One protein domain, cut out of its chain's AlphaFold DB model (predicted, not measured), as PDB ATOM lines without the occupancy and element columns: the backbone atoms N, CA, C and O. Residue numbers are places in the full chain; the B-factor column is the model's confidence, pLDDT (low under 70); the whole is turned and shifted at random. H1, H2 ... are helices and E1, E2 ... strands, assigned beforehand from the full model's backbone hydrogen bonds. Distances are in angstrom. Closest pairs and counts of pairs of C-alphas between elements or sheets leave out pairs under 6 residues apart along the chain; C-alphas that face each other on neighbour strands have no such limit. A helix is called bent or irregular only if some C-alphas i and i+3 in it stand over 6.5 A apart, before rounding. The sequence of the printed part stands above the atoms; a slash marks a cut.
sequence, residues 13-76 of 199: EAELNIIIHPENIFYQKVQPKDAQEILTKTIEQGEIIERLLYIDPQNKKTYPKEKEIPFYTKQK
ATOM      1  N   GLU A  13     -32.903 -52.006   4.209       90.88
ATOM      2  CA  GLU A  13     -31.610 -51.499   4.713       90.88
ATOM      3  C   GLU A  13     -30.901 -50.555   3.717       90.88
ATOM      4  O   GLU A  13     -30.095 -49.702   4.105       90.88
ATOM      5  N   ALA A  14     -31.196 -50.705   2.425       91.19
ATOM      6  CA  ALA A  14     -30.618 -49.905   1.353       91.19
ATOM      7  C   ALA A  14     -31.456 -48.655   1.019       91.19
ATOM      8  O   ALA A  14     -31.056 -47.869   0.159       91.19
ATOM      9  N   GLU A  15     -32.608 -48.460   1.669       90.50
ATOM     10  CA  GLU A  15     -33.496 -47.322   1.417       90.50
ATOM     11  C   GLU A  15     -32.927 -45.989   1.959       90.50
ATOM     12  O   GLU A  15     -32.161 -45.956   2.921       90.50
ATOM     13  N   LEU A  16     -33.249 -44.836   1.365       92.38
ATOM     14  CA  LEU A  16     -33.957 -44.657   0.092       92.38
ATOM     15  C   LEU A  16     -33.062 -45.106  -1.068       92.38
ATOM     16  O   LEU A  16     -31.893 -44.728  -1.141       92.38
ATOM     17  N   ASN A  17     -33.603 -45.924  -1.964       94.06
ATOM     18  CA  ASN A  17     -32.871 -46.432  -3.120       94.06
ATOM     19  C   ASN A  17     -33.541 -45.976  -4.425       94.06
ATOM     20  O   ASN A  17     -34.706 -45.582  -4.438       94.06
ATOM     21  N   ILE A  18     -32.776 -45.989  -5.514       95.06
ATOM     22  CA  ILE A  18     -33.229 -45.604  -6.853       95.06
ATOM     23  C   ILE A  18     -32.726 -46.654  -7.840       95.06
ATOM     24  O   ILE A  18     -31.557 -47.041  -7.794       95.06
ATOM     25  N   ILE A  19     -33.604 -47.079  -8.750       95.12
ATOM     26  CA  ILE A  19     -33.254 -47.930  -9.886       95.12
ATOM     27  C   ILE A  19     -33.385 -47.103 -11.163       95.12
ATOM     28  O   ILE A  19     -34.456 -46.584 -11.470       95.12
ATOM     29  N   ILE A  20     -32.290 -46.977 -11.910       95.25
ATOM     30  CA  ILE A  20     -32.255 -46.231 -13.171       95.25
ATOM     31  C   ILE A  20     -32.323 -47.228 -14.326       95.25
ATOM     32  O   ILE A  20     -31.499 -48.140 -14.441       95.25
ATOM     33  N   HIS A  21     -33.329 -47.057 -15.178       93.12
ATOM     34  CA  HIS A  21     -33.564 -47.863 -16.371       93.12
ATOM     35  C   HIS A  21     -33.123 -47.112 -17.640       93.12
ATOM     36  O   HIS A  21     -33.272 -45.888 -17.676       93.12
ATOM     37  N   PRO A  22     -32.686 -47.824 -18.704       92.00
ATOM     38  CA  PRO A  22     -32.703 -49.287 -18.876       92.00
ATOM     39  C   PRO A  22     -31.510 -50.058 -18.278       92.00
ATOM     40  O   PRO A  22     -31.573 -51.285 -18.197       92.00
ATOM     41  N   GLU A  23     -30.452 -49.385 -17.829       92.69
ATOM     42  CA  GLU A  23     -29.186 -50.001 -17.395       92.69
ATOM     43  C   GLU A  23     -29.300 -50.799 -16.081       92.69
ATOM     44  O   GLU A  23     -28.401 -51.579 -15.752       92.69
ATOM     45  N   ASN A  24     -30.420 -50.641 -15.362       94.38
ATOM     46  CA  ASN A  24     -30.728 -51.264 -14.071       94.38
ATOM     47  C   ASN A  24     -29.707 -50.881 -12.984       94.38
ATOM     48  O   ASN A  24     -29.371 -51.695 -12.124       94.38
ATOM     49  N   ILE A  25     -29.218 -49.635 -13.038       96.75
ATOM     50  CA  ILE A  25     -28.278 -49.085 -12.056       96.75
ATOM     51  C   ILE A  25     -29.001 -48.939 -10.720       96.75
ATOM     52  O   ILE A  25     -30.090 -48.371 -10.679       96.75
ATOM     53  N   PHE A  26     -28.393 -49.434  -9.645       96.81
ATOM     54  CA  PHE A  26     -28.941 -49.387  -8.294       96.81
ATOM     55  C   PHE A  26     -28.133 -48.436  -7.413       96.81
ATOM     56  O   PHE A  26     -26.954 -48.677  -7.139       96.81
ATOM     57  N   TYR A  27     -28.793 -47.390  -6.922       97.12
ATOM     58  CA  TYR A  27     -28.257 -46.494  -5.903       97.12
ATOM     59  C   TYR A  27     -28.969 -46.703  -4.575       97.12
ATOM     60  O   TYR A  27     -30.187 -46.829  -4.543       97.12
ATOM     61  N   GLN A  28     -28.206 -46.720  -3.485       95.88
ATOM     62  CA  GLN A  28     -28.703 -46.902  -2.120       95.88
ATOM     63  C   GLN A  28     -28.433 -45.682  -1.245       95.88
ATOM     64  O   GLN A  28     -27.500 -44.916  -1.500       95.88
ATOM     65  N   LYS A  29     -29.208 -45.555  -0.162       95.25
ATOM     66  CA  LYS A  29     -29.063 -44.508   0.866       95.25
ATOM     67  C   LYS A  29     -29.006 -43.092   0.276       95.25
ATOM     68  O   LYS A  29     -28.305 -42.222   0.800       95.25
ATOM     69  N   VAL A  30     -29.742 -42.882  -0.813       96.56
ATOM     70  CA  VAL A  30     -29.791 -41.630  -1.566       96.56
ATOM     71  C   VAL A  30     -30.410 -40.536  -0.701       96.56
ATOM     72  O   VAL A  30     -31.420 -40.743  -0.030       96.56
ATOM     73  N   GLN A  31     -29.798 -39.359  -0.721       96.44
ATOM     74  CA  GLN A  31     -30.241 -38.166  -0.008       96.44
ATOM     75  C   GLN A  31     -30.724 -37.095  -0.995       96.44
ATOM     76  O   GLN A  31     -30.246 -37.054  -2.129       96.44
ATOM     77  N   PRO A  32     -31.576 -36.138  -0.576       96.31
ATOM     78  CA  PRO A  32     -32.030 -35.052  -1.453       96.31
ATOM     79  C   PRO A  32     -30.891 -34.265  -2.125       96.31
ATOM     80  O   PRO A  32     -31.005 -33.858  -3.277       96.31
ATOM     81  N   LYS A  33     -29.753 -34.107  -1.435       96.81
ATOM     82  CA  LYS A  33     -28.547 -33.446  -1.968       96.81
ATOM     83  C   LYS A  33     -27.885 -34.191  -3.135       96.81
ATOM     84  O   LYS A  33     -27.123 -33.582  -3.876       96.81
ATOM     85  N   ASP A  34     -28.154 -35.486  -3.290       97.00
ATOM     86  CA  ASP A  34     -27.567 -36.318  -4.341       97.00
ATOM     87  C   ASP A  34     -28.317 -36.169  -5.674       97.00
ATOM     88  O   ASP A  34     -27.779 -36.531  -6.719       97.00
ATOM     89  N   ALA A  35     -29.532 -35.604  -5.667       95.75
ATOM     90  CA  ALA A  35     -30.406 -35.532  -6.840       95.75
ATOM     91  C   ALA A  35     -29.743 -34.836  -8.039       95.75
ATOM     92  O   ALA A  35     -29.750 -35.376  -9.145       95.75
ATOM     93  N   GLN A  36     -29.122 -33.673  -7.818       96.94
ATOM     94  CA  GLN A  36     -28.451 -32.934  -8.890       96.94
ATOM     95  C   GLN A  36     -27.266 -33.719  -9.467       96.94
ATOM     96  O   GLN A  36     -27.062 -33.715 -10.678       96.94
ATOM     97  N   GLU A  37     -26.502 -34.417  -8.620       97.38
ATOM     98  CA  GLU A  37     -25.373 -35.227  -9.085       97.38
ATOM     99  C   GLU A  37     -25.855 -36.422  -9.913       97.38
ATOM    100  O   GLU A  37     -25.283 -36.695 -10.964       97.38
ATOM    101  N   ILE A  38     -26.929 -37.098  -9.489       96.88
ATOM    102  CA  ILE A  38     -27.519 -38.229 -10.220       96.88
ATOM    103  C   ILE A  38     -27.999 -37.794 -11.607       96.88
ATOM    104  O   ILE A  38     -27.723 -38.482 -12.589       96.88
ATOM    105  N   LEU A  39     -28.681 -36.649 -11.703       96.00
ATOM    106  CA  LEU A  39     -29.156 -36.123 -12.982       96.00
ATOM    107  C   LEU A  39     -27.986 -35.821 -13.925       96.00
ATOM    108  O   LEU A  39     -27.942 -36.343 -15.035       96.00
ATOM    109  N   THR A  40     -27.005 -35.043 -13.469       97.12
ATOM    110  CA  THR A  40     -25.909 -34.599 -14.338       97.12
ATOM    111  C   THR A  40     -24.927 -35.724 -14.671       97.12
ATOM    112  O   THR A  40     -24.573 -35.906 -15.829       97.12
ATOM    113  N   LYS A  41     -24.487 -36.520 -13.691       96.94
ATOM    114  CA  LYS A  41     -23.501 -37.580 -13.950       96.94
ATOM    115  C   LYS A  41     -24.136 -38.822 -14.547       96.94
ATOM    116  O   LYS A  41     -23.680 -39.328 -15.564       96.94
ATOM    117  N   THR A  42     -25.197 -39.337 -13.939       96.31
ATOM    118  CA  THR A  42     -25.726 -40.642 -14.349       96.31
ATOM    119  C   THR A  42     -26.701 -40.537 -15.503       96.31
ATOM    120  O   THR A  42     -26.565 -41.292 -16.460       96.31
ATOM    121  N   ILE A  43     -27.658 -39.608 -15.454       94.75
ATOM    122  CA  ILE A  43     -28.673 -39.518 -16.511       94.75
ATOM    123  C   ILE A  43     -28.123 -38.848 -17.775       94.75
ATOM    124  O   ILE A  43     -28.358 -39.350 -18.871       94.75
ATOM    125  N   GLU A  44     -27.414 -37.724 -17.649       95.00
ATOM    126  CA  GLU A  44     -26.921 -36.978 -18.817       95.00
ATOM    127  C   GLU A  44     -25.616 -37.555 -19.385       95.00
ATOM    128  O   GLU A  44     -25.462 -37.614 -20.605       95.00
ATOM    129  N   GLN A  45     -24.680 -37.980 -18.527       95.88
ATOM    130  CA  GLN A  45     -23.334 -38.411 -18.945       95.88
ATOM    131  C   GLN A  45     -23.147 -39.939 -18.951       95.88
ATOM    132  O   GLN A  45     -22.165 -40.428 -19.507       95.88
ATOM    133  N   GLY A  46     -24.072 -40.709 -18.365       94.19
ATOM    134  CA  GLY A  46     -23.952 -42.168 -18.248       94.19
ATOM    135  C   GLY A  46     -22.901 -42.633 -17.230       94.19
ATOM    136  O   GLY A  46     -22.511 -43.801 -17.233       94.19
ATOM    137  N   GLU A  47     -22.424 -41.739 -16.363       96.44
ATOM    138  CA  GLU A  47     -21.404 -42.023 -15.359       96.44
ATOM    139  C   GLU A  47     -22.004 -42.608 -14.073       96.44
ATOM    140  O   GLU A  47     -23.030 -42.157 -13.551       96.44
ATOM    141  N   ILE A  48     -21.316 -43.603 -13.512       96.62
ATOM    142  CA  ILE A  48     -21.717 -44.251 -12.264       96.62
ATOM    143  C   ILE A  48     -21.132 -43.496 -11.069       96.62
ATOM    144  O   ILE A  48     -19.930 -43.249 -10.986       96.62
ATOM    145  N   ILE A  49     -21.983 -43.191 -10.093       97.25
ATOM    146  CA  ILE A  49     -21.586 -42.547  -8.841       97.25
ATOM    147  C   ILE A  49     -21.212 -43.638  -7.829       97.25
ATOM    148  O   ILE A  49     -22.061 -44.150  -7.102       97.25
ATOM    149  N   GLU A  50     -19.925 -43.993  -7.762       95.88
ATOM    150  CA  GLU A  50     -19.437 -45.128  -6.956       95.88
ATOM    151  C   GLU A  50     -19.847 -45.070  -5.476       95.88
ATOM    152  O   GLU A  50     -20.191 -46.092  -4.886       95.88
ATOM    153  N   ARG A  51     -19.879 -43.870  -4.878       96.38
ATOM    154  CA  ARG A  51     -20.266 -43.674  -3.468       96.38
ATOM    155  C   ARG A  51     -21.720 -44.054  -3.158       96.38
ATOM    156  O   ARG A  51     -22.046 -44.231  -1.989       96.38
ATOM    157  N   LEU A  52     -22.588 -44.116  -4.173       97.25
ATOM    158  CA  LEU A  52     -24.002 -44.475  -4.035       97.25
ATOM    159  C   LEU A  52     -24.259 -45.962  -4.310       97.25
ATOM    160  O   LEU A  52     -25.382 -46.430  -4.124       97.25
ATOM    161  N   LEU A  53     -23.247 -46.715  -4.747       96.94
ATOM    162  CA  LEU A  53     -23.402 -48.130  -5.059       96.94
ATOM    163  C   LEU A  53     -23.595 -48.983  -3.809       96.94
ATOM    164  O   LEU A  53     -23.139 -48.658  -2.707       96.94
ATOM    165  N   TYR A  54     -24.232 -50.137  -4.005       95.69
ATOM    166  CA  TYR A  54     -24.241 -51.184  -2.996       95.69
ATOM    167  C   TYR A  54     -22.830 -51.733  -2.774       95.69
ATOM    168  O   TYR A  54     -22.179 -52.158  -3.729       95.69
ATOM    169  N   ILE A  55     -22.381 -51.750  -1.515       94.75
ATOM    170  CA  ILE A  55     -21.111 -52.345  -1.085       94.75
ATOM    171  C   ILE A  55     -21.439 -53.581  -0.258       94.75
ATOM    172  O   ILE A  55     -22.042 -53.475   0.810       94.75
ATOM    173  N   ASP A  56     -21.012 -54.750  -0.724       92.94
ATOM    174  CA  ASP A  56     -21.218 -55.992   0.011       92.94
ATOM    175  C   ASP A  56     -20.371 -55.992   1.299       92.94
ATOM    176  O   ASP A  56     -19.141 -55.849   1.244       92.94
ATOM    177  N   PRO A  57     -20.998 -56.151   2.480       91.25
ATOM    178  CA  PRO A  57     -20.292 -56.076   3.749       91.25
ATOM    179  C   PRO A  57     -19.230 -57.171   3.909       91.25
ATOM    180  O   PRO A  57     -18.265 -56.936   4.645       91.25
ATOM    181  N   GLN A  58     -19.369 -58.310   3.215       91.50
ATOM    182  CA  GLN A  58     -18.508 -59.490   3.343       91.50
ATOM    183  C   GLN A  58     -17.218 -59.382   2.524       91.50
ATOM    184  O   GLN A  58     -16.147 -59.700   3.031       91.50
ATOM    185  N   ASN A  59     -17.305 -58.938   1.267       93.62
ATOM    186  CA  ASN A  59     -16.166 -58.914   0.334       93.62
ATOM    187  C   ASN A  59     -15.756 -57.500  -0.115       93.62
ATOM    188  O   ASN A  59     -14.795 -57.365  -0.866       93.62
ATOM    189  N   LYS A  60     -16.467 -56.455   0.341       93.56
ATOM    190  CA  LYS A  60     -16.241 -55.038  -0.005       93.56
ATOM    191  C   LYS A  60     -16.375 -54.710  -1.495       93.56
ATOM    192  O   LYS A  60     -15.998 -53.619  -1.913       93.56
ATOM    193  N   LYS A  61     -16.935 -55.620  -2.293       95.19
ATOM    194  CA  LYS A  61     -17.191 -55.402  -3.714       95.19
ATOM    195  C   LYS A  61     -18.400 -54.487  -3.897       95.19
ATOM    196  O   LYS A  61     -19.405 -54.629  -3.196       95.19
ATOM    197  N   THR A  62     -18.302 -53.581  -4.864       95.81
ATOM    198  CA  THR A  62     -19.416 -52.754  -5.328       95.81
ATOM    199  C   THR A  62     -20.210 -53.460  -6.421       95.81
ATOM    200  O   THR A  62     -19.654 -54.176  -7.258       95.81
ATOM    201  N   TYR A  63     -21.523 -53.251  -6.415       95.50
ATOM    202  CA  TYR A  63     -22.436 -53.804  -7.412       95.50
ATOM    203  C   TYR A  63     -23.225 -52.656  -8.045       95.50
ATOM    204  O   TYR A  63     -24.058 -52.056  -7.363       95.50
ATOM    205  N   PRO A  64     -22.958 -52.316  -9.321       95.44
ATOM    206  CA  PRO A  64     -23.627 -51.206  -9.981       95.44
ATOM    207  C   PRO A  64     -25.072 -51.523 -10.356       95.44
ATOM    208  O   PRO A  64     -25.883 -50.608 -10.437       95.44
ATOM    209  N   LYS A  65     -25.401 -52.799 -10.590       95.75
ATOM    210  CA  LYS A  65     -26.718 -53.218 -11.073       95.75
ATOM    211  C   LYS A  65     -27.501 -53.964 -10.009       95.75
ATOM    212  O   LYS A  65     -26.956 -54.862  -9.369       95.75
ATOM    213  N   GLU A  66     -28.796 -53.669  -9.901       94.25
ATOM    214  CA  GLU A  66     -29.715 -54.328  -8.957       94.25
ATOM    215  C   GLU A  66     -29.625 -55.858  -9.082       94.25
ATOM    216  O   GLU A  66     -29.399 -56.567  -8.104       94.25
ATOM    217  N   LYS A  67     -29.707 -56.374 -10.312       92.12
ATOM    218  CA  LYS A  67     -29.679 -57.818 -10.599       92.12
ATOM    219  C   LYS A  67     -28.397 -58.537 -10.181       92.12
ATOM    220  O   LYS A  67     -28.410 -59.762 -10.101       92.12
ATOM    221  N   GLU A  68     -27.300 -57.823  -9.945       94.44
ATOM    222  CA  GLU A  68     -26.012 -58.411  -9.555       94.44
ATOM    223  C   GLU A  68     -25.827 -58.452  -8.032       94.44
ATOM    224  O   GLU A  68     -24.959 -59.166  -7.531       94.44
ATOM    225  N   ILE A  69     -26.651 -57.713  -7.284       94.56
ATOM    226  CA  ILE A  69     -26.532 -57.608  -5.833       94.56
ATOM    227  C   ILE A  69     -26.847 -58.972  -5.185       94.56
ATOM    228  O   ILE A  69     -27.905 -59.564  -5.444       94.56
ATOM    229  N   PRO A  70     -25.982 -59.477  -4.278       94.12
ATOM    230  CA  PRO A  70     -26.179 -60.753  -3.584       94.12
ATOM    231  C   PRO A  70     -27.531 -60.901  -2.873       94.12
ATOM    232  O   PRO A  70     -28.054 -62.011  -2.784       94.12
ATOM    233  N   PHE A  71     -28.098 -59.790  -2.388       92.56
ATOM    234  CA  PHE A  71     -29.433 -59.741  -1.796       92.56
ATOM    235  C   PHE A  71     -30.503 -60.254  -2.771       92.56
ATOM    236  O   PHE A  71     -31.271 -61.135  -2.397       92.56
ATOM    237  N   TYR A  72     -30.530 -59.776  -4.020       92.75
ATOM    238  CA  TYR A  72     -31.569 -60.140  -4.991       92.75
ATOM    239  C   TYR A  72     -31.283 -61.450  -5.731       92.75
ATOM    240  O   TYR A  72     -32.207 -62.224  -5.973       92.75
ATOM    241  N   THR A  73     -30.019 -61.740  -6.054       92.69
ATOM    242  CA  THR A  73     -29.638 -62.937  -6.842       92.69
ATOM    243  C   THR A  73     -30.038 -64.263  -6.191       92.69
ATOM    244  O   THR A  73     -30.239 -65.260  -6.881       92.69
ATOM    245  N   LYS A  74     -30.181 -64.286  -4.863       91.00
ATOM    246  CA  LYS A  74     -30.551 -65.480  -4.090       91.00
ATOM    247  C   LYS A  74     -32.062 -65.621  -3.862       91.00
ATOM    248  O   LYS A  74     -32.480 -66.518  -3.132       91.00
ATOM    249  N   GLN A  75     -32.886 -64.758  -4.460       93.00
ATOM    250  CA  GLN A  75     -34.330 -64.719  -4.233       93.00
ATOM    251  C   GLN A  75     -35.130 -65.125  -5.471       93.00
ATOM    252  O   GLN A  75     -34.823 -64.743  -6.598       93.00
ATOM    253  N   LYS A  76     -36.245 -65.832  -5.253       92.31
ATOM    254  CA  LYS A  76     -37.281 -66.030  -6.272       92.31
ATOM    255  C   LYS A  76     -38.448 -65.086  -5.995       92.31
ATOM    256  O   LYS A  76     -39.349 -65.400  -5.218       92.31
TER     257      LYS A  76
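What this domain is: This is residues 13 to 76 of the 199 residues of the protein "Complex1_51K domain-containing protein" of Candidatus Aminicenantes bacterium 4484_214 (UniProt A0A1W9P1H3). With little regular structure, a small hairpin of strands E1 and E2 sits in the middle, helix H1 towards one end and the short H2 towards the other, with a long loop between the helices. The printed part has 64 residues, in order E1, E2, H1, H2, with 23 in named elements, class mixed. It is compact, radius of gyration of the C-alphas 11.7 A, spanning 32 by 22 by 18 A.

Where its parts are: E1 is residues 18 to 20, from C-alpha 18 at (-33.229, -45.604, -6.853); E2 is 25 to 27. H1, residues 32 to 44, is 18.2 A long and only just irregular: C-alphas 33 and 36 are 6.9 A apart. H2 is residues 70 to 73, ending at C-alpha 73 (-29.638, -62.937, -6.842).

How they stand to each other: Hairpin E1 and E2 is antiparallel at 161 degrees; N 18 and O 27 are within hydrogen-bond range, 2.9 A. E1 and H1 are only just apart, closest 8.3 A. H2 is apart from E1, E2 and H1. H1 has 6 of 9 O i to N i+4 pairs within range; H2 is too short for one.

The domain as a whole: The farthest C-alphas, Thr 40 and Lys 76, are 34.4 A apart. The printed part has no cut; the link H1 to H2 is long, 25 residues. No printed residue is under 70 in pLDDT.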